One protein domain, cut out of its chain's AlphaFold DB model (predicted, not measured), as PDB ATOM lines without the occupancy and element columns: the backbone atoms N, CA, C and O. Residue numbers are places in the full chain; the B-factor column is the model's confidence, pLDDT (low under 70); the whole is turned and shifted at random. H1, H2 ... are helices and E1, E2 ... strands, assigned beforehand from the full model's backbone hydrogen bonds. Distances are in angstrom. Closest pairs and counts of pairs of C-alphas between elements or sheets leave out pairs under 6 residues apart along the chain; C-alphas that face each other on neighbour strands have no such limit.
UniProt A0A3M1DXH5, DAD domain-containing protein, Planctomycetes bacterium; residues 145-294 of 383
ATOM      1  N   LEU A 145     -29.353   4.192   6.868       41.59
ATOM      2  CA  LEU A 145     -29.272   5.287   7.841       41.59
ATOM      3  C   LEU A 145     -29.412   6.621   7.100       41.59
ATOM      4  O   LEU A 145     -28.681   6.876   6.135       41.59
ATOM      5  N   VAL A 146     -30.342   7.472   7.534       37.78
ATOM      6  CA  VAL A 146     -30.422   8.854   7.057       37.78
ATOM      7  C   VAL A 146     -29.061   9.499   7.362       37.78
ATOM      8  O   VAL A 146     -28.772   9.845   8.501       37.78
ATOM      9  N   GLY A 147     -28.176   9.565   6.358       43.09
ATOM     10  CA  GLY A 147     -26.789  10.027   6.507       43.09
ATOM     11  C   GLY A 147     -25.660   9.007   6.274       43.09
ATOM     12  O   GLY A 147     -24.531   9.323   6.642       43.09
ATOM     13  N   ALA A 148     -25.905   7.849   5.637       47.16
ATOM     14  CA  ALA A 148     -24.950   6.755   5.328       47.16
ATOM     15  C   ALA A 148     -23.689   7.099   4.475       47.16
ATOM     16  O   ALA A 148     -23.150   6.251   3.769       47.16
ATOM     17  N   LYS A 149     -23.192   8.338   4.526       58.34
ATOM     18  CA  LYS A 149     -21.863   8.739   4.032       58.34
ATOM     19  C   LYS A 149     -20.843   8.964   5.157       58.34
ATOM     20  O   LYS A 149     -19.713   9.350   4.872       58.34
ATOM     21  N   LYS A 150     -21.229   8.780   6.424       65.81
ATOM     22  CA  LYS A 150     -20.325   8.948   7.568       65.81
ATOM     23  C   LYS A 150     -19.485   7.683   7.769       65.81
ATOM     24  O   LYS A 150     -20.023   6.581   7.758       65.81
ATOM     25  N   LYS A 151     -18.171   7.861   7.919       81.19
ATOM     26  CA  LYS A 151     -17.210   6.791   8.228       81.19
ATOM     27  C   LYS A 151     -16.978   6.746   9.737       81.19
ATOM     28  O   LYS A 151     -16.874   7.812  10.338       81.19
ATOM     29  N   GLY A 152     -16.849   5.557  10.321       88.38
ATOM     30  CA  GLY A 152     -16.486   5.398  11.731       88.38
ATOM     31  C   GLY A 152     -17.386   4.424  12.481       88.38
ATOM     32  O   GLY A 152     -17.815   3.423  11.920       88.38
ATOM     33  N   VAL A 153     -17.673   4.719  13.745       89.25
ATOM     34  CA  VAL A 153     -18.477   3.863  14.625       89.25
ATOM     35  C   VAL A 153     -19.698   4.628  15.110       89.25
ATOM     36  O   VAL A 153     -19.607   5.796  15.486       89.25
ATOM     37  N   TYR A 154     -20.848   3.963  15.105       89.19
ATOM     38  CA  TYR A 154     -22.056   4.450  15.750       89.19
ATOM     39  C   TYR A 154     -22.235   3.746  17.088       89.19
ATOM     40  O   TYR A 154     -22.407   2.529  17.137       89.19
ATOM     41  N   VAL A 155     -22.208   4.509  18.177       88.56
ATOM     42  CA  VAL A 155     -22.476   3.984  19.515       88.56
ATOM     43  C   VAL A 155     -23.948   4.178  19.810       88.56
ATOM     44  O   VAL A 155     -24.426   5.307  19.860       88.56
ATOM     45  N   ALA A 156     -24.672   3.087  20.000       84.81
ATOM     46  CA  ALA A 156     -26.100   3.094  20.260       84.81
ATOM     47  C   ALA A 156     -26.423   2.518  21.640       84.81
ATOM     48  O   ALA A 156     -25.627   1.802  22.250       84.81
ATOM     49  N   SER A 157     -27.650   2.795  22.079       81.69
ATOM     50  CA  SER A 157     -28.290   2.115  23.215       81.69
ATOM     51  C   SER A 157     -27.650   2.372  24.576       81.69
ATOM     52  O   SER A 157     -27.976   1.698  25.549       81.69
ATOM     53  N   THR A 158     -26.797   3.391  24.656       83.38
ATOM     54  CA  THR A 158     -26.186   3.847  25.896       83.38
ATOM     55  C   THR A 158     -27.112   4.787  26.663       83.38
ATOM     56  O   THR A 158     -27.847   5.579  26.057       83.38
ATOM     57  N   PRO A 159     -27.066   4.766  28.005       79.25
ATOM     58  CA  PRO A 159     -27.631   5.836  28.808       79.25
ATOM     59  C   PRO A 159     -26.976   7.181  28.454       79.25
ATOM     60  O   PRO A 159     -25.773   7.212  28.171       79.25
ATOM     61  N   PRO A 160     -27.724   8.296  28.498       78.69
ATOM     62  CA  PRO A 160     -27.156   9.632  28.336       78.69
ATOM     63  C   PRO A 160     -26.006   9.869  29.317       78.69
ATOM     64  O   PRO A 160     -26.085   9.471  30.477       78.69
ATOM     65  N   GLY A 161     -24.932  10.510  28.857       82.00
ATOM     66  CA  GLY A 161     -23.763  10.772  29.698       82.00
ATOM     67  C   GLY A 161     -22.824   9.576  29.875       82.00
ATOM     68  O   GLY A 161     -21.783   9.730  30.514       82.00
ATOM     69  N   ALA A 162     -23.124   8.411  29.280       89.81
ATOM     70  CA  ALA A 162     -22.139   7.340  29.195       89.81
ATOM     71  C   ALA A 162     -20.906   7.829  28.422       89.81
ATOM     72  O   ALA A 162     -21.017   8.491  27.382       89.81
ATOM     73  N   GLN A 163     -19.739   7.495  28.955       94.19
ATOM     74  CA  GLN A 163     -18.434   7.841  28.418       94.19
ATOM     75  C   GLN A 163     -17.963   6.717  27.503       94.19
ATOM     76  O   GLN A 163     -18.014   5.553  27.885       94.19
ATOM     77  N   VAL A 164     -17.501   7.049  26.305       96.31
ATOM     78  CA  VAL A 164     -17.024   6.068  25.331       96.31
ATOM     79  C   VAL A 164     -15.599   6.393  24.948       96.31
ATOM     80  O   VAL A 164     -15.285   7.524  24.581       96.31
ATOM     81  N   TRP A 165     -14.756   5.376  25.008       97.62
ATOM     82  CA  TRP A 165     -13.367   5.437  24.599       97.62
ATOM     83  C   TRP A 165     -13.140   4.474  23.440       97.62
ATOM     84  O   TRP A 165     -13.724   3.393  23.401       97.62
ATOM     85  N   PHE A 166     -12.275   4.860  22.509       97.62
ATOM     86  CA  PHE A 166     -11.827   4.009  21.413       97.62
ATOM     87  C   PHE A 166     -10.311   4.012  21.350       97.62
ATOM     88  O   PHE A 166      -9.714   5.072  21.196       97.62
ATOM     89  N   ALA A 167      -9.691   2.841  21.397       97.62
ATOM     90  CA  ALA A 167      -8.258   2.676  21.163       97.62
ATOM     91  C   ALA A 167      -8.050   1.677  20.024       97.62
ATOM     92  O   ALA A 167      -8.890   0.800  19.815       97.62
ATOM     93  N   ARG A 168      -6.954   1.792  19.266       97.31
ATOM     94  CA  ARG A 168      -6.616   0.760  18.273       97.31
ATOM     95  C   ARG A 168      -6.358  -0.563  18.989       97.31
ATOM     96  O   ARG A 168      -5.731  -0.574  20.043       97.31
ATOM     97  N   GLU A 169      -6.775  -1.670  18.384       96.62
ATOM     98  CA  GLU A 169      -6.596  -3.018  18.947       96.62
ATOM     99  C   GLU A 169      -5.132  -3.312  19.314       96.62
ATOM    100  O   GLU A 169      -4.847  -3.906  20.346       96.62
ATOM    101  N   THR A 170      -4.189  -2.828  18.501       96.69
ATOM    102  CA  THR A 170      -2.741  -2.998  18.703       96.69
ATOM    103  C   THR A 170      -2.166  -2.189  19.866       96.69
ATOM    104  O   THR A 170      -1.044  -2.448  20.290       96.69
ATOM    105  N   GLU A 171      -2.887  -1.175  20.338       96.31
ATOM    106  CA  GLU A 171      -2.454  -0.245  21.390       96.31
ATOM    107  C   GLU A 171      -3.234  -0.454  22.696       96.31
ATOM    108  O   GLU A 171      -2.781  -0.042  23.765       96.31
ATOM    109  N   ALA A 172      -4.409  -1.079  22.612       95.69
ATOM    110  CA  ALA A 172      -5.241  -1.380  23.760       95.69
ATOM    111  C   ALA A 172      -4.621  -2.513  24.596       95.69
ATOM    112  O   ALA A 172      -4.182  -3.528  24.043       95.69
ATOM    113  N   PRO A 173      -4.621  -2.405  25.936       94.38
ATOM    114  CA  PRO A 173      -4.181  -3.506  26.776       94.38
ATOM    115  C   PRO A 173      -5.080  -4.736  26.551       94.38
ATOM    116  O   PRO A 173      -6.264  -4.599  26.227       94.38
ATOM    117  N   PRO A 174      -4.564  -5.965  26.724       89.62
ATOM    118  CA  PRO A 174      -5.371  -7.177  26.565       89.62
ATOM    119  C   PRO A 174      -6.479  -7.283  27.622       89.62
ATOM    120  O   PRO A 174      -7.482  -7.954  27.395       89.62
ATOM    121  N   ARG A 175      -6.293  -6.642  28.782       88.44
ATOM    122  CA  ARG A 175      -7.251  -6.557  29.890       88.44
ATOM    123  C   ARG A 175      -7.131  -5.201  30.580       88.44
ATOM    124  O   ARG A 175      -6.053  -4.615  30.587       88.44
ATOM    125  N   GLY A 176      -8.207  -4.761  31.223       89.81
ATOM    126  CA  GLY A 176      -8.246  -3.500  31.964       89.81
ATOM    127  C   GLY A 176      -8.692  -2.321  31.104       89.81
ATOM    128  O   GLY A 176      -9.190  -2.499  29.997       89.81
ATOM    129  N   ARG A 177      -8.557  -1.110  31.646       94.94
ATOM    130  CA  ARG A 177      -9.144   0.110  31.081       94.94
ATOM    131  C   ARG A 177      -8.358   0.648  29.882       94.94
ATOM    132  O   ARG A 177      -7.149   0.835  29.978       94.94
ATOM    133  N   ILE A 178      -9.045   1.005  28.794       95.50
ATOM    134  CA  ILE A 178      -8.403   1.622  27.615       95.50
ATOM    135  C   ILE A 178      -8.311   3.149  27.699       95.50
ATOM    136  O   ILE A 178      -7.556   3.745  26.938       95.50
ATOM    137  N   HIS A 179      -9.040   3.806  28.612       93.31
ATOM    138  CA  HIS A 179      -8.977   5.272  28.761       93.31
ATOM    139  C   HIS A 179      -7.570   5.783  29.129       93.31
ATOM    140  O   HIS A 179      -7.288   6.972  29.016       93.31
ATOM    141  N   GLN A 180      -6.693   4.886  29.586       90.44
ATOM    142  CA  GLN A 180      -5.299   5.166  29.922       90.44
ATOM    143  C   GLN A 180      -4.382   5.167  28.687       90.44
ATOM    144  O   GLN A 180      -3.247   5.638  28.764       90.44
ATOM    145  N   CYS A 181      -4.845   4.653  27.542       94.06
ATOM    146  CA  CYS A 181      -4.096   4.703  26.292       94.06
ATOM    147  C   CYS A 181      -4.019   6.154  25.800       94.06
ATOM    148  O   CYS A 181      -5.041   6.802  25.585       94.06
ATOM    149  N   ALA A 182      -2.807   6.654  25.553       92.31
ATOM    150  CA  ALA A 182      -2.590   8.036  25.108       92.31
ATOM    151  C   ALA A 182      -3.277   8.371  23.766       92.31
ATOM    152  O   ALA A 182      -3.561   9.532  23.486       92.31
ATOM    153  N   SER A 183      -3.533   7.360  22.937       93.06
ATOM    154  CA  SER A 183      -4.200   7.463  21.639       93.06
ATOM    155  C   SER A 183      -5.722   7.308  21.707       93.06
ATOM    156  O   SER A 183      -6.379   7.344  20.662       93.06
ATOM    157  N   ALA A 184      -6.293   7.106  22.900       96.50
ATOM    158  CA  ALA A 184      -7.712   6.836  23.034       96.50
ATOM    159  C   ALA A 184      -8.557   8.048  22.609       96.50
ATOM    160  O   ALA A 184      -8.365   9.171  23.076       96.50
ATOM    161  N   VAL A 185      -9.530   7.810  21.733       96.94
ATOM    162  CA  VAL A 185     -10.519   8.805  21.314       96.94
ATOM    163  C   VAL A 185     -11.686   8.770  22.289       96.94
ATOM    164  O   VAL A 185     -12.301   7.723  22.475       96.94
ATOM    165  N   PHE A 186     -12.002   9.917  22.885       96.12
ATOM    166  CA  PHE A 186     -13.082  10.072  23.856       96.12
ATOM    167  C   PHE A 186     -14.319  10.726  23.249       96.12
ATOM    168  O   PHE A 186     -14.218  11.744  22.562       96.12
ATOM    169  N   VAL A 187     -15.493  10.189  23.577       94.31
ATOM    170  CA  VAL A 187     -16.798  10.766  23.251       94.31
ATOM    171  C   VAL A 187     -17.763  10.553  24.418       94.31
ATOM    172  O   VAL A 187     -17.722   9.535  25.098       94.31
ATOM    173  N   THR A 188     -18.661  11.507  24.660       90.81
ATOM    174  CA  THR A 188     -19.777  11.341  25.606       90.81
ATOM    175  C   THR A 188     -21.070  11.158  24.829       90.81
ATOM    176  O   THR A 188     -21.341  11.921  23.904       90.81
ATOM    177  N   THR A 189     -21.867  10.154  25.188       85.38
ATOM    178  CA  THR A 189     -23.098   9.849  24.453       85.38
ATOM    179  C   THR A 189     -24.251  10.773  24.824       85.38
ATOM    180  O   THR A 189     -24.451  11.140  25.986       85.38
ATOM    181  N   SER A 190     -25.027  11.133  23.805       80.88
ATOM    182  CA  SER A 190     -26.265  11.896  23.914       80.88
ATOM    183  C   SER A 190     -27.498  10.976  23.836       80.88
ATOM    184  O   SER A 190     -27.384   9.759  23.660       80.88
ATOM    185  N   HIS A 191     -28.707  11.532  23.991       71.44
ATOM    186  CA  HIS A 191     -29.947  10.756  23.867       71.44
ATOM    187  C   HIS A 191     -30.082  10.135  22.465       71.44
ATOM    188  O   HIS A 191     -30.362  10.839  21.494       71.44
ATOM    189  N   GLY A 192     -29.977   8.806  22.383       66.88
ATOM    190  CA  GLY A 192     -30.218   8.043  21.153       66.88
ATOM    191  C   GLY A 192     -28.962   7.573  20.420       66.88
ATOM    192  O   GLY A 192     -29.104   6.958  19.365       66.88
ATOM    193  N   GLY A 193     -27.769   7.804  20.973       79.38
ATOM    194  CA  GLY A 193     -26.498   7.331  20.421       79.38
ATOM    195  C   GLY A 193     -25.655   8.430  19.777       79.38
ATOM    196  O   GLY A 193     -26.131   9.535  19.540       79.38
ATOM    197  N   GLU A 194     -24.389   8.121  19.504       86.00
ATOM    198  CA  GLU A 194     -23.388   9.091  19.062       86.00
ATOM    199  C   GLU A 194     -22.535   8.540  17.914       86.00
ATOM    200  O   GLU A 194     -22.162   7.364  17.892       86.00
ATOM    201  N   TRP A 195     -22.228   9.400  16.941       87.44
ATOM    202  CA  TRP A 195     -21.379   9.055  15.801       87.44
ATOM    203  C   TRP A 195     -19.936   9.466  16.065       87.44
ATOM    204  O   TRP A 195     -19.651  10.642  16.277       87.44
ATOM    205  N   VAL A 196     -19.015   8.514  15.949       90.81
ATOM    206  CA  VAL A 196     -17.586   8.739  16.165       90.81
ATOM    207  C   VAL A 196     -16.839   8.497  14.867       90.81
ATOM    208  O   VAL A 196     -16.802   7.381  14.353       90.81
ATOM    209  N   ASN A 197     -16.243   9.553  14.316       91.81
ATOM    210  CA  ASN A 197     -15.441   9.440  13.103       91.81
ATOM    211  C   ASN A 197     -14.091   8.809  13.452       91.81
ATOM    212  O   ASN A 197     -13.228   9.468  14.031       91.81
ATOM    213  N   LEU A 198     -13.910   7.546  13.076       92.81
ATOM    214  CA  LEU A 198     -12.655   6.818  13.229       92.81
ATOM    215  C   LEU A 198     -12.085   6.482  11.843       92.81
ATOM    216  O   LEU A 198     -12.861   6.229  10.914       92.81
ATOM    217  N   PRO A 199     -10.752   6.511  11.667       94.00
ATOM    218  CA  PRO A 199     -10.131   6.013  10.449       94.00
ATOM    219  C   PRO A 199     -10.281   4.491  10.340       94.00
ATOM    220  O   PRO A 199     -10.631   3.817  11.304       94.00
ATOM    221  N   ASP A 200      -9.992   3.944   9.161       94.50
ATOM    222  CA  ASP A 200     -10.048   2.499   8.965       94.50
ATOM    223  C   ASP A 200      -9.039   1.793   9.903       94.50
ATOM    224  O   ASP A 200      -7.876   2.198  10.049       94.50
ATOM    225  N   GLY A 201      -9.489   0.733  10.571       95.25
ATOM    226  CA  GLY A 201      -8.745   0.083  11.648       95.25
ATOM    227  C   GLY A 201      -9.590  -0.923  12.419       95.25
ATOM    228  O   GLY A 201     -10.803  -0.963  12.243       95.25
ATOM    229  N   ASP A 202      -8.932  -1.703  13.270       95.88
ATOM    230  CA  ASP A 202      -9.591  -2.508  14.298       95.88
ATOM    231  C   ASP A 202      -9.420  -1.792  15.636       95.88
ATOM    232  O   ASP A 202      -8.326  -1.305  15.958       95.88
ATOM    233  N   TYR A 203     -10.508  -1.690  16.388       96.94
ATOM    234  CA  TYR A 203     -10.588  -0.908  17.614       96.94
ATOM    235  C   TYR A 203     -11.102  -1.742  18.783       96.94
ATOM    236  O   TYR A 203     -11.886  -2.670  18.608       96.94
ATOM    237  N   VAL A 204     -10.727  -1.333  19.990       97.25
ATOM    238  CA  VAL A 204     -11.464  -1.655  21.212       97.25
ATOM    239  C   VAL A 204     -12.350  -0.467  21.527       97.25
ATOM    240  O   VAL A 204     -11.848   0.654  21.652       97.25
ATOM    241  N   ALA A 205     -13.650  -0.708  21.672       97.25
ATOM    242  CA  ALA A 205     -14.568   0.281  22.218       97.25
ATOM    243  C   ALA A 205     -14.817  -0.028  23.695       97.25
ATOM    244  O   ALA A 205     -15.197  -1.144  24.039       97.25
ATOM    245  N   GLU A 206     -14.627   0.956  24.565       97.38
ATOM    246  CA  GLU A 206     -14.953   0.871  25.986       97.38
ATOM    247  C   GLU A 206     -16.085   1.842  26.287       97.38
ATOM    248  O   GLU A 206     -15.923   3.053  26.149       97.38
ATOM    249  N   VAL A 207     -17.227   1.310  26.715       95.88
ATOM    250  CA  VAL A 207     -18.369   2.104  27.156       95.88
ATOM    251  C   VAL A 207     -18.453   2.045  28.672       95.88
ATOM    252  O   VAL A 207     -18.526   0.977  29.277       95.88
ATOM    253  N   VAL A 208     -18.445   3.221  29.280       94.50
ATOM    254  CA  VAL A 208     -18.312   3.422  30.714       94.50
ATOM    255  C   VAL A 208     -19.535   4.170  31.206       94.50
ATOM    256  O   VAL A 208     -19.811   5.299  30.790       94.50
ATOM    257  N   LEU A 209     -20.253   3.552  32.133       90.12
ATOM    258  CA  LEU A 209     -21.343   4.192  32.840       90.12
ATOM    259  C   LEU A 209     -20.857   4.587  34.240       90.12
ATOM    260  O   LEU A 209     -20.622   3.697  35.067       90.12
ATOM    261  N   PRO A 210     -20.691   5.890  34.540       86.88
ATOM    262  CA  PRO A 210     -20.535   6.321  35.923       86.88
ATOM    263  C   PRO A 210     -21.773   5.861  36.697       86.88
ATOM    264  O   PRO A 210     -22.890   6.143  36.284       86.88
ATOM    265  N   TRP A 211     -21.586   5.121  37.789       77.56
ATOM    266  CA  TRP A 211     -22.679   4.484  38.533       77.56
ATOM    267  C   TRP A 211     -22.984   5.189  39.860       77.56
ATOM    268  O   TRP A 211     -24.112   5.216  40.347       77.56
ATOM    269  N   ASN A 212     -21.991   5.827  40.469       68.12
ATOM    270  CA  ASN A 212     -22.158   6.435  41.788       68.12
ATOM    271  C   ASN A 212     -22.475   7.926  41.777       68.12
ATOM    272  O   ASN A 212     -22.760   8.473  42.851       68.12
ATOM    273  N   ASP A 213     -22.520   8.550  40.600       60.72
ATOM    274  CA  ASP A 213     -22.657   9.993  40.506       60.72
ATOM    275  C   ASP A 213     -24.052  10.385  41.015       60.72
ATOM    276  O   ASP A 213     -25.084   9.875  40.580       60.72
ATOM    277  N   ARG A 214     -24.094  11.247  42.032       51.44
ATOM    278  CA  ARG A 214     -25.350  11.734  42.619       51.44
ATOM    279  C   ARG A 214     -26.144  12.565  41.614       51.44
ATOM    280  O   ARG A 214     -27.362  12.672  41.779       51.44
ATOM    281  N   SER A 215     -25.464  13.095  40.594       47.56
ATOM    282  CA  SER A 215     -26.065  13.689  39.408       47.56
ATOM    283  C   SER A 215     -26.801  12.660  38.547       47.56
ATOM    284  O   SER A 215     -27.636  13.068  37.769       47.56
ATOM    285  N   LEU A 216     -26.633  11.343  38.747       45.72
ATOM    286  CA  LEU A 216     -27.459  10.305  38.109       45.72
ATOM    287  C   LEU A 216     -28.863  10.181  38.730       45.72
ATOM    288  O   LEU A 216     -29.671   9.377  38.281       45.72
ATOM    289  N   ASN A 217     -29.171  10.983  39.759       43.19
ATOM    290  CA  ASN A 217     -30.560  11.358  40.049       43.19
ATOM    291  C   ASN A 217     -31.071  12.438  39.079       43.19
ATOM    292  O   ASN A 217     -32.138  13.004  39.324       43.19
ATOM    293  N   ASP A 218     -30.311  12.770  38.029       46.22
ATOM    294  CA  ASP A 218     -30.813  13.510  36.885       46.22
ATOM    295  C   ASP A 218     -32.066  12.764  36.413       46.22
ATOM    296  O   ASP A 218     -31.982  11.578  36.078       46.22
ATOM    297  N   PRO A 219     -33.240  13.416  36.428       47.50
ATOM    298  CA  PRO A 219     -34.472  12.818  35.932       47.50
ATOM    299  C   PRO A 219     -34.369  12.337  34.472       47.50
ATOM    300  O   PRO A 219     -35.277  11.651  34.008       47.50
ATOM    301  N   SER A 220     -33.300  12.688  33.744       42.44
ATOM    302  CA  SER A 220     -32.999  12.191  32.400       42.44
ATOM    303  C   SER A 220     -32.495  10.740  32.351       42.44
ATOM    304  O   SER A 220     -32.568  10.119  31.284       42.44
ATOM    305  N   LEU A 221     -32.009  10.182  33.466       49.22
ATOM    306  CA  LEU A 221     -31.543   8.798  33.528       49.22
ATOM    307  C   LEU A 221     -32.676   7.850  33.926       49.22
ATOM    308  O   LEU A 221     -33.479   8.179  34.803       49.22
ATOM    309  N   PRO A 222     -32.756   6.655  33.313       55.31
ATOM    310  CA  PRO A 222     -33.817   5.709  33.622       55.31
ATOM    311  C   PRO A 222     -33.782   5.338  35.107       55.31
ATOM    312  O   PRO A 222     -32.745   4.921  35.627       55.31
ATOM    313  N   TYR A 223     -34.913   5.457  35.803       64.06
ATOM    314  CA  TYR A 223     -35.032   4.983  37.180       64.06
ATOM    315  C   TYR A 223     -34.965   3.452  37.187       64.06
ATOM    316  O   TYR A 223     -35.982   2.778  37.052       64.06
ATOM    317  N   TYR A 224     -33.762   2.893  37.314       68.06
ATOM    318  CA  TYR A 224     -33.545   1.451  37.411       68.06
ATOM    319  C   TYR A 224     -34.300   0.869  38.612       68.06
ATOM    320  O   TYR A 224     -34.067   1.205  39.777       68.06
ATOM    321  N   HIS A 225     -35.241  -0.028  38.332       69.75
ATOM    322  CA  HIS A 225     -35.931  -0.792  39.359       69.75
ATOM    323  C   HIS A 225     -34.899  -1.531  40.229       69.75
ATOM    324  O   HIS A 225     -33.942  -2.110  39.722       69.75
ATOM    325  N   GLN A 226     -35.059  -1.469  41.557       79.50
ATOM    326  CA  GLN A 226     -34.122  -2.019  42.555       79.50
ATOM    327  C   GLN A 226     -32.694  -1.439  42.554       79.50
ATOM    328  O   GLN A 226     -31.861  -1.902  43.337       79.50
ATOM    329  N   TYR A 227     -32.423  -0.372  41.795       76.94
ATOM    330  CA  TYR A 227     -31.097   0.241  41.673       76.94
ATOM    331  C   TYR A 227     -30.368   0.443  42.997       76.94
ATOM    332  O   TYR A 227     -29.224   0.040  43.161       76.94
ATOM    333  N   ARG A 228     -31.044   1.046  43.982       79.06
ATOM    334  CA  ARG A 228     -30.437   1.354  45.285       79.06
ATOM    335  C   ARG A 228     -30.003   0.101  46.037       79.06
ATOM    336  O   ARG A 228     -28.984   0.134  46.721       79.06
ATOM    337  N   LYS A 229     -30.788  -0.975  45.946       84.81
ATOM    338  CA  LYS A 229     -30.456  -2.257  46.573       84.81
ATOM    339  C   LYS A 229     -29.264  -2.872  45.851       84.81
ATOM    340  O   LYS A 229     -28.274  -3.174  46.503       84.81
ATOM    341  N   PHE A 230     -29.341  -2.955  44.523       86.00
ATOM    342  CA  PHE A 230     -28.271  -3.483  43.686       86.00
ATOM    343  C   PHE A 230     -26.943  -2.748  43.904       86.00
ATOM    344  O   PHE A 230     -25.943  -3.384  44.214       86.00
ATOM    345  N   ARG A 231     -26.943  -1.411  43.866       84.19
ATOM    346  CA  ARG A 231     -25.762  -0.574  44.125       84.19
ATOM    347  C   ARG A 231     -25.110  -0.884  45.473       84.19
ATOM    348  O   ARG A 231     -23.905  -1.075  45.525       84.19
ATOM    349  N   ARG A 232     -25.894  -0.969  46.555       86.94
ATOM    350  CA  ARG A 232     -25.362  -1.296  47.892       86.94
ATOM    351  C   ARG A 232     -24.742  -2.689  47.947       86.94
ATOM    352  O   ARG A 232     -23.774  -2.885  48.676       86.94
ATOM    353  N   THR A 233     -25.319  -3.650  47.228       90.88
ATOM    354  CA  THR A 233     -24.756  -4.999  47.116       90.88
ATOM    355  C   THR A 233     -23.446  -4.963  46.332       90.88
ATOM    356  O   THR A 233     -22.449  -5.488  46.811       90.88
ATOM    357  N   LEU A 234     -23.425  -4.271  45.187       90.38
ATOM    358  CA  LEU A 234     -22.252  -4.131  44.325       90.38
ATOM    359  C   LEU A 234     -21.075  -3.457  45.054       90.38
ATOM    360  O   LEU A 234     -19.957  -3.959  45.009       90.38
ATOM    361  N   GLU A 235     -21.332  -2.368  45.787       88.94
ATOM    362  CA  GLU A 235     -20.323  -1.634  46.572       88.94
ATOM    363  C   GLU A 235     -19.615  -2.535  47.603       88.94
ATOM    364  O   GLU A 235     -18.417  -2.390  47.830       88.94
ATOM    365  N   ARG A 236     -20.336  -3.492  48.199       92.12
ATOM    366  CA  ARG A 236     -19.825  -4.388  49.256       92.12
ATOM    367  C   ARG A 236     -19.258  -5.708  48.739       92.12
ATOM    368  O   ARG A 236     -18.660  -6.449  49.516       92.12
ATOM    369  N   ALA A 237     -19.509  -6.033  47.478       94.31
ATOM    370  CA  ALA A 237     -19.112  -7.292  46.871       94.31
ATOM    371  C   ALA A 237     -17.609  -7.314  46.547       94.31
ATOM    372  O   ALA A 237     -17.006  -6.275  46.275       94.31
ATOM    373  N   SER A 238     -17.015  -8.511  46.555       94.69
ATOM    374  CA  SER A 238     -15.669  -8.736  46.016       94.69
ATOM    375  C   SER A 238     -15.654  -8.529  44.498       94.69
ATOM    376  O   SER A 238     -16.702  -8.529  43.862       94.69
ATOM    377  N   GLU A 239     -14.477  -8.391  43.886       90.00
ATOM    378  CA  GLU A 239     -14.354  -8.185  42.434       90.00
ATOM    379  C   GLU A 239     -15.052  -9.284  41.611       90.00
ATOM    380  O   GLU A 239     -15.848  -8.984  40.723       90.00
ATOM    381  N   THR A 240     -14.835 -10.557  41.955       92.56
ATOM    382  CA  THR A 240     -15.492 -11.693  41.287       92.56
ATOM    383  C   THR A 240     -17.011 -11.649  41.444       92.56
ATOM    384  O   THR A 240     -17.742 -11.871  40.481       92.56
ATOM    385  N   GLU A 241     -17.498 -11.320  42.642       95.50
ATOM    386  CA  GLU A 241     -18.934 -11.227  42.908       95.50
ATOM    387  C   GLU A 241     -19.557 -10.014  42.206       95.50
ATOM    388  O   GLU A 241     -20.685 -10.086  41.734       95.50
ATOM    389  N   ARG A 242     -18.818  -8.907  42.055       93.69
ATOM    390  CA  ARG A 242     -19.268  -7.737  41.291       93.69
ATOM    391  C   ARG A 242     -19.529  -8.087  39.830       93.69
ATOM    392  O   ARG A 242     -20.563  -7.683  39.310       93.69
ATOM    393  N   ILE A 243     -18.635  -8.840  39.187       91.31
ATOM    394  CA  ILE A 243     -18.820  -9.278  37.792       91.31
ATOM    395  C   ILE A 243     -20.091 -10.122  37.675       91.31
ATOM    396  O   ILE A 243     -20.970  -9.796  36.880       91.31
ATOM    397  N   ARG A 244     -20.246 -11.123  38.549       93.81
ATOM    398  CA  ARG A 244     -21.449 -11.963  38.595       93.81
ATOM    399  C   ARG A 244     -22.724 -11.134  38.783       93.81
ATOM    400  O   ARG A 244     -23.698 -11.311  38.057       93.81
ATOM    401  N   LEU A 245     -22.719 -10.198  39.732       93.56
ATOM    402  CA  LEU A 245     -23.849  -9.303  39.987       93.56
ATOM    403  C   LEU A 245     -24.190  -8.445  38.761       93.56
ATOM    404  O   LEU A 245     -25.369  -8.216  38.497       93.56
ATOM    405  N   LEU A 246     -23.196  -7.970  38.004       92.12
ATOM    406  CA  LEU A 246     -23.428  -7.227  36.763       92.12
ATOM    407  C   LEU A 246     -24.089  -8.100  35.688       92.12
ATOM    408  O   LEU A 246     -25.054  -7.655  35.067       92.12
ATOM    409  N   GLU A 247     -23.618  -9.328  35.488       90.44
ATOM    410  CA  GLU A 247     -24.180 -10.282  34.516       90.44
ATOM    411  C   GLU A 247     -25.608 -10.730  34.887       90.44
ATOM    412  O   GLU A 247     -26.473 -10.939  34.027       90.44
ATOM    413  N   GLU A 248     -25.889 -10.847  36.185       90.44
ATOM    414  CA  GLU A 248     -27.228 -11.147  36.694       90.44
ATOM    415  C   GLU A 248     -28.170  -9.943  36.571       90.44
ATOM    416  O   GLU A 248     -29.351 -10.107  36.252       90.44
ATOM    417  N   PHE A 249     -27.673  -8.728  36.822       90.38
ATOM    418  CA  PHE A 249     -28.503  -7.526  36.836       90.38
ATOM    419  C   PHE A 249     -28.764  -6.963  35.447       90.38
ATOM    420  O   PHE A 249     -29.864  -6.468  35.215       90.38
ATOM    421  N   PHE A 250     -27.804  -7.015  34.526       90.50
ATOM    422  CA  PHE A 250     -27.962  -6.445  33.193       90.50
ATOM    423  C   PHE A 250     -28.225  -7.480  32.120       90.50
ATOM    424  O   PHE A 250     -27.742  -8.604  32.144       90.50
ATOM    425  N   VAL A 251     -28.994  -7.053  31.129       87.88
ATOM    426  CA  VAL A 251     -29.149  -7.758  29.868       87.88
ATOM    427  C   VAL A 251     -27.768  -8.031  29.238       87.88
ATOM    428  O   VAL A 251     -26.936  -7.113  29.202       87.88
ATOM    429  N   PRO A 252     -27.527  -9.254  28.724       87.69
ATOM    430  CA  PRO A 252     -26.334  -9.546  27.939       87.69
ATOM    431  C   PRO A 252     -26.366  -8.803  26.593       87.69
ATOM    432  O   PRO A 252     -27.426  -8.589  26.001       87.69
ATOM    433  N   ASP A 253     -25.191  -8.404  26.118       87.81
ATOM    434  CA  ASP A 253     -24.969  -7.771  24.818       87.81
ATOM    435  C   ASP A 253     -23.657  -8.287  24.202       87.81
ATOM    436  O   ASP A 253     -23.112  -9.286  24.655       87.81
ATOM    437  N   ASP A 254     -23.147  -7.614  23.169       87.94
ATOM    438  CA  ASP A 254     -21.925  -8.025  22.457       87.94
ATOM    439  C   ASP A 254     -20.617  -7.666  23.181       87.94
ATOM    440  O   ASP A 254     -19.544  -7.691  22.572       87.94
ATOM    441  N   ALA A 255     -20.684  -7.280  24.458       92.38
ATOM    442  CA  ALA A 255     -19.490  -6.987  25.229       92.38
ATOM    443  C   ALA A 255     -18.680  -8.270  25.452       92.38
ATOM    444  O   ALA A 255     -19.170  -9.262  25.981       92.38
ATOM    445  N   VAL A 256     -17.400  -8.222  25.092       92.94
ATOM    446  CA  VAL A 256     -16.440  -9.307  25.334       92.94
ATOM    447  C   VAL A 256     -16.010  -9.334  26.801       92.94
ATOM    448  O   VAL A 256     -15.626 -10.378  27.323       92.94
ATOM    449  N   SER A 257     -16.056  -8.183  27.473       92.75
ATOM    450  CA  SER A 257     -15.787  -8.087  28.902       92.75
ATOM    451  C   SER A 257     -16.716  -7.082  29.574       92.75
ATOM    452  O   SER A 257     -17.032  -6.021  29.027       92.75
ATOM    453  N   VAL A 258     -17.140  -7.433  30.788       93.31
ATOM    454  CA  VAL A 258     -17.935  -6.585  31.675       93.31
ATOM    455  C   VAL A 258     -17.272  -6.601  33.044       93.31
ATOM    456  O   VAL A 258     -17.026  -7.665  33.605       93.31
ATOM    457  N   PHE A 259     -16.938  -5.429  33.578       94.25
ATOM    458  CA  PHE A 259     -16.287  -5.327  34.882       94.25
ATOM    459  C   PHE A 259     -16.598  -4.003  35.579       94.25
ATOM    460  O   PHE A 259     -17.158  -3.071  34.995       94.25
ATOM    461  N   VAL A 260     -16.249  -3.943  36.863       93.44
ATOM    462  CA  VAL A 260     -16.341  -2.732  37.675       93.44
ATOM    463  C   VAL A 260     -14.960  -2.112  37.785       93.44
ATOM    464  O   VAL A 260     -14.010  -2.803  38.136       93.44
ATOM    465  N   ASP A 261     -14.871  -0.811  37.535       93.12
ATOM    466  CA  ASP A 261     -13.702  -0.021  37.902       93.12
ATOM    467  C   ASP A 261     -14.075   0.967  39.005       93.12
ATOM    468  O   ASP A 261     -15.160   1.553  38.987       93.12
ATOM    469  N   GLU A 262     -13.200   1.127  39.987       90.81
ATOM    470  CA  GLU A 262     -13.471   1.919  41.182       90.81
ATOM    471  C   GLU A 262     -12.349   2.926  41.407       90.81
ATOM    472  O   GLU A 262     -11.167   2.598  41.451       90.81
ATOM    473  N   THR A 263     -12.757   4.176  41.565       89.44
ATOM    474  CA  THR A 263     -11.918   5.268  42.055       89.44
ATOM    475  C   THR A 263     -12.357   5.615  43.473       89.44
ATOM    476  O   THR A 263     -13.434   5.202  43.902       89.44
ATOM    477  N   GLU A 264     -11.573   6.423  44.188       86.44
ATOM    478  CA  GLU A 264     -11.910   6.850  45.557       86.44
ATOM    479  C   GLU A 264     -13.301   7.502  45.666       86.44
ATOM    480  O   GLU A 264     -13.954   7.419  46.706       86.44
ATOM    481  N   GLU A 265     -13.774   8.129  44.586       83.88
ATOM    482  CA  GLU A 265     -15.028   8.883  44.572       83.88
ATOM    483  C   GLU A 265     -16.163   8.173  43.821       83.88
ATOM    484  O   GLU A 265     -17.341   8.457  44.063       83.88
ATOM    485  N   GLN A 266     -15.835   7.266  42.896       87.19
ATOM    486  CA  GLN A 266     -16.767   6.833  41.861       87.19
ATOM    487  C   GLN A 266     -16.565   5.375  41.448       87.19
ATOM    488  O   GLN A 266     -15.455   4.945  41.143       87.19
ATOM    489  N   ILE A 267     -17.685   4.659  41.337       87.88
ATOM    490  CA  ILE A 267     -17.775   3.345  40.700       87.88
ATOM    491  C   ILE A 267     -18.212   3.526  39.248       87.88
ATOM    492  O   ILE A 267     -19.158   4.268  38.961       87.88
ATOM    493  N   PHE A 268     -17.546   2.816  38.351       91.69
ATOM    494  CA  PHE A 268     -17.829   2.758  36.929       91.69
ATOM    495  C   PHE A 268     -18.183   1.331  36.530       91.69
ATOM    496  O   PHE A 268     -17.479   0.385  36.879       91.69
ATOM    497  N   ILE A 269     -19.254   1.183  35.758       93.50
ATOM    498  CA  ILE A 269     -19.554  -0.071  35.072       93.50
ATOM    499  C   ILE A 269     -18.976   0.034  33.674       93.50
ATOM    500  O   ILE A 269     -19.315   0.954  32.928       93.50
ATOM    501  N   VAL A 270     -18.098  -0.900  33.338       95.31
ATOM    502  CA  VAL A 270     -17.328  -0.886  32.102       95.31
ATOM    503  C   VAL A 270     -17.746  -2.071  31.243       95.31
ATOM    504  O   VAL A 270     -17.767  -3.207  31.714       95.31
ATOM    505  N   ARG A 271     -18.065  -1.798  29.977       96.25
ATOM    506  CA  ARG A 271     -18.290  -2.803  28.933       96.25
ATOM    507  C   ARG A 271     -17.286  -2.587  27.810       96.25
ATOM    508  O   ARG A 271     -17.158  -1.458  27.333       96.25
ATOM    509  N   GLN A 272     -16.590  -3.637  27.379       96.38
ATOM    510  CA  GLN A 272     -15.653  -3.553  26.255       96.38
ATOM    511  C   GLN A 272     -16.072  -4.438  25.087       96.38
ATOM    512  O   GLN A 272     -16.464  -5.589  25.269       96.38
ATOM    513  N   TYR A 273     -15.916  -3.903  23.881       95.88
ATOM    514  CA  TYR A 273     -16.253  -4.543  22.614       95.88
ATOM    515  C   TYR A 273     -14.978  -4.686  21.792       95.88
ATOM    516  O   TYR A 273     -14.226  -3.717  21.637       95.88
ATOM    517  N   ARG A 274     -14.722  -5.904  21.302       94.31
ATOM    518  CA  ARG A 274     -13.486  -6.264  20.604       94.31
ATOM    519  C   ARG A 274     -13.719  -7.388  19.577       94.31
ATOM    520  O   ARG A 274     -14.344  -8.383  19.936       94.31
ATOM    521  N   PRO A 275     -13.115  -7.312  18.377       94.12
ATOM    522  CA  PRO A 275     -12.679  -6.087  17.707       94.12
ATOM    523  C   PRO A 275     -13.893  -5.290  17.196       94.12
ATOM    524  O   PRO A 275     -14.949  -5.857  16.936       94.12
ATOM    525  N   VAL A 276     -13.722  -3.980  17.039       93.50
ATOM    526  CA  VAL A 276     -14.630  -3.081  16.314       93.50
ATOM    527  C   VAL A 276     -13.918  -2.669  15.019       93.50
ATOM    528  O   VAL A 276     -13.005  -1.841  15.029       93.50
ATOM    529  N   GLU A 277     -14.274  -3.318  13.917       92.00
ATOM    530  CA  GLU A 277     -13.749  -3.130  12.570       92.00
ATOM    531  C   GLU A 277     -14.371  -1.924  11.835       92.00
ATOM    532  O   GLU A 277     -15.512  -1.922  11.365       92.00
ATOM    533  N   VAL A 278     -13.549  -0.909  11.575       90.12
ATOM    534  CA  VAL A 278     -13.890   0.214  10.692       90.12
ATOM    535  C   VAL A 278     -13.218  -0.008   9.338       90.12
ATOM    536  O   VAL A 278     -11.991   0.057   9.224       90.12
ATOM    537  N   ARG A 279     -14.000  -0.291   8.287       89.06
ATOM    538  CA  ARG A 279     -13.477  -0.609   6.943       89.06
ATOM    539  C   ARG A 279     -14.289   0.020   5.820       89.06
ATOM    540  O   ARG A 279     -15.519  -0.021   5.823       89.06
ATOM    541  N   GLY A 280     -13.604   0.504   4.783       79.50
ATOM    542  CA  GLY A 280     -14.206   0.743   3.465       79.50
ATOM    543  C   GLY A 280     -15.332   1.777   3.484       79.50
ATOM    544  O   GLY A 280     -16.274   1.692   2.696       79.50
ATOM    545  N   GLY A 281     -15.264   2.726   4.420       69.94
ATOM    546  CA  GLY A 281     -16.304   3.727   4.640       69.94
ATOM    547  C   GLY A 281     -17.648   3.171   5.111       69.94
ATOM    548  O   GLY A 281     -18.654   3.867   4.991       69.94
ATOM    549  N   ARG A 282     -17.678   1.940   5.629       69.88
ATOM    550  CA  ARG A 282     -18.822   1.412   6.369       69.88
ATOM    551  C   ARG A 282     -18.708   1.822   7.825       69.88
ATOM    552  O   ARG A 282     -17.607   1.969   8.351       69.88
ATOM    553  N   ALA A 283     -19.863   2.007   8.443       68.75
ATOM    554  CA  ALA A 283     -19.934   2.180   9.875       68.75
ATOM    555  C   ALA A 283     -20.172   0.849  10.573       68.75
ATOM    556  O   ALA A 283     -20.946   0.030  10.070       68.75
ATOM    557  N   GLU A 284     -19.577   0.679  11.741       80.94
ATOM    558  CA  GLU A 284     -19.942  -0.398  12.654       80.94
ATOM    559  C   GLU A 284     -20.777   0.140  13.815       80.94
ATOM    560  O   GLU A 284     -20.635   1.295  14.215       80.94
ATOM    561  N   GLY A 285     -21.696  -0.681  14.317       83.06
ATOM    562  CA  GLY A 285     -22.537  -0.342  15.456       83.06
ATOM    563  C   GLY A 285     -22.019  -0.984  16.733       83.06
ATOM    564  O   GLY A 285     -22.053  -2.205  16.839       83.06
ATOM    565  N   VAL A 286     -21.637  -0.180  17.722       88.44
ATOM    566  CA  VAL A 286     -21.405  -0.648  19.096       88.44
ATOM    567  C   VAL A 286     -22.685  -0.428  19.888       88.44
ATOM    568  O   VAL A 286     -23.197   0.689  19.946       88.44
ATOM    569  N   ARG A 287     -23.229  -1.489  20.484       87.44
ATOM    570  CA  ARG A 287     -24.488  -1.438  21.239       87.44
ATOM    571  C   ARG A 287     -24.225  -1.830  22.673       87.44
ATOM    572  O   ARG A 287     -24.080  -3.015  22.956       87.44
ATOM    573  N   ALA A 288     -24.181  -0.835  23.548       88.69
ATOM    574  CA  ALA A 288     -23.902  -1.071  24.951       88.69
ATOM    575  C   ALA A 288     -25.162  -0.990  25.794       88.69
ATOM    576  O   ALA A 288     -25.652   0.094  26.105       88.69
ATOM    577  N   LEU A 289     -25.694  -2.161  26.144       87.69
ATOM    578  CA  LEU A 289     -26.950  -2.304  26.858       87.69
ATOM    579  C   LEU A 289     -26.718  -2.220  28.361       87.69
ATOM    580  O   LEU A 289     -26.311  -3.171  29.021       87.69
ATOM    581  N   PHE A 290     -27.093  -1.087  28.939       86.88
ATOM    582  CA  PHE A 290     -27.219  -0.939  30.388       86.88
ATOM    583  C   PHE A 290     -28.676  -1.142  30.823       86.88
ATOM    584  O   PHE A 290     -29.207  -0.381  31.622       86.88
ATOM    585  N   LEU A 291     -29.346  -2.159  30.273       86.25
ATOM    586  CA  LEU A 291     -30.746  -2.467  30.578       86.25
ATOM    587  C   LEU A 291     -30.844  -3.494  31.712       86.25
ATOM    588  O   LEU A 291     -30.180  -4.527  31.632       86.25
ATOM    589  N   PRO A 292     -31.666  -3.263  32.749       87.44
ATOM    590  CA  PRO A 292     -31.816  -4.207  33.845       87.44
ATOM    591  C   PRO A 292     -32.566  -5.461  33.374       87.44
ATOM    592  O   PRO A 292     -33.474  -5.380  32.549       87.44
ATOM    593  N   ARG A 293     -32.261  -6.632  33.931       88.81
ATOM    594  CA  ARG A 293     -33.022  -7.869  33.713       88.81
ATOM    595  C   ARG A 293     -34.248  -7.869  34.611       88.81
ATOM    596  O   ARG A 293     -34.266  -8.465  35.685       88.81
ATOM    597  N   ILE A 294     -35.294  -7.178  34.177       86.56
ATOM    598  CA  ILE A 294     -36.573  -7.187  34.884       86.56
ATOM    599  C   ILE A 294     -37.355  -8.411  34.430       86.56
ATOM    600  O   ILE A 294     -37.673  -8.518  33.250       86.56
TER     601      ILE A 294
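What this domain is: This is residues 145 to 294 of the 383 residues of the protein "DAD domain-containing protein" of Planctomycetes bacterium (UniProt A0A3M1DXH5). A long, strongly twisted sheet, E3 E2 E5 E7 E6, is partly covered by a small sheet, E4 E1 E8, the two making a sandwich near one end of the domain. Near the other end the helical hairpin H2 and H3 packs by H3 on edge strand E6. The printed part has 150 residues, with E1 to E5, then H1 to H3, then E6 to E8; the large sheet is antiparallel, the small one mixed, and the class is mixed, helices and strands. It is compact, with a radius of gyration of the C-alphas of 15.5 A and spans of 46 by 33 by 25 A.

Where its parts are: E1 is residues 152 to 156, beginning at C-alpha 152 at (-16.486, 5.398, 11.731). E2 is residues 163 to 168, E3 185 to 188, E4 194 to 196, and E5 201 to 210, 27.7 A long. H1 is residues 214 to 217, H2 227 to 236, 14.4 A, and H3 239 to 249, 15.2 A. E6 is residues 257 to 262. E7, residues 267 to 278, spans 30.4 A and bends by 64 degrees at residue 275. E8, residues 283 to 287, ends at C-alpha 287 at (-24.488, -1.438, 21.239).

How they stand to each other: In the large sheet N 165 and O 206 of E2 and E5 are 2.8 A apart, within hydrogen-bond range, as are N 187 and O 164 of E3 and E2 at 2.9 A, N 207 and O 271 of E5 and E7 at 2.8 A, and N 259 and O 270 of E6 and E7 at 3.0 A. E2 and E3 form a hairpin, and so do E6 and E7. In the small sheet E1 is antiparallel to E4, with N 153 and O 196 at 2.9 A, and parallel to E8, with N 154 and O 284 at 2.8 A. The two sheets are face to face, their best planes 12 degrees apart. H3 is on the large sheet at a height of 8.8 A; its closest C-alphas with E6 are those of Ile 243 and Phe 259, 5.5 A. H2 and H3 touch at a shallow tilt of 17 degrees, opposite ways, the C-alphas of Leu 234 and Arg 242 closest at 5.6 A. H2 only grazes the large sheet, and H1 is not on it. Every O i to N i+4 pair is within range in H3 and 5 of 6 in H2; H1 is too short for one.

The domain as a whole: The C-alphas of Lys 149 and Arg 236 are the farthest apart, 47.1 A. The printed part has no cut. The link from E2 to E3, residues 169 to 184, is long. The mean pLDDT of the printed part is 84.6, with residues 145 to 150, 192, 212 to 225 and 281 to 283 under 70.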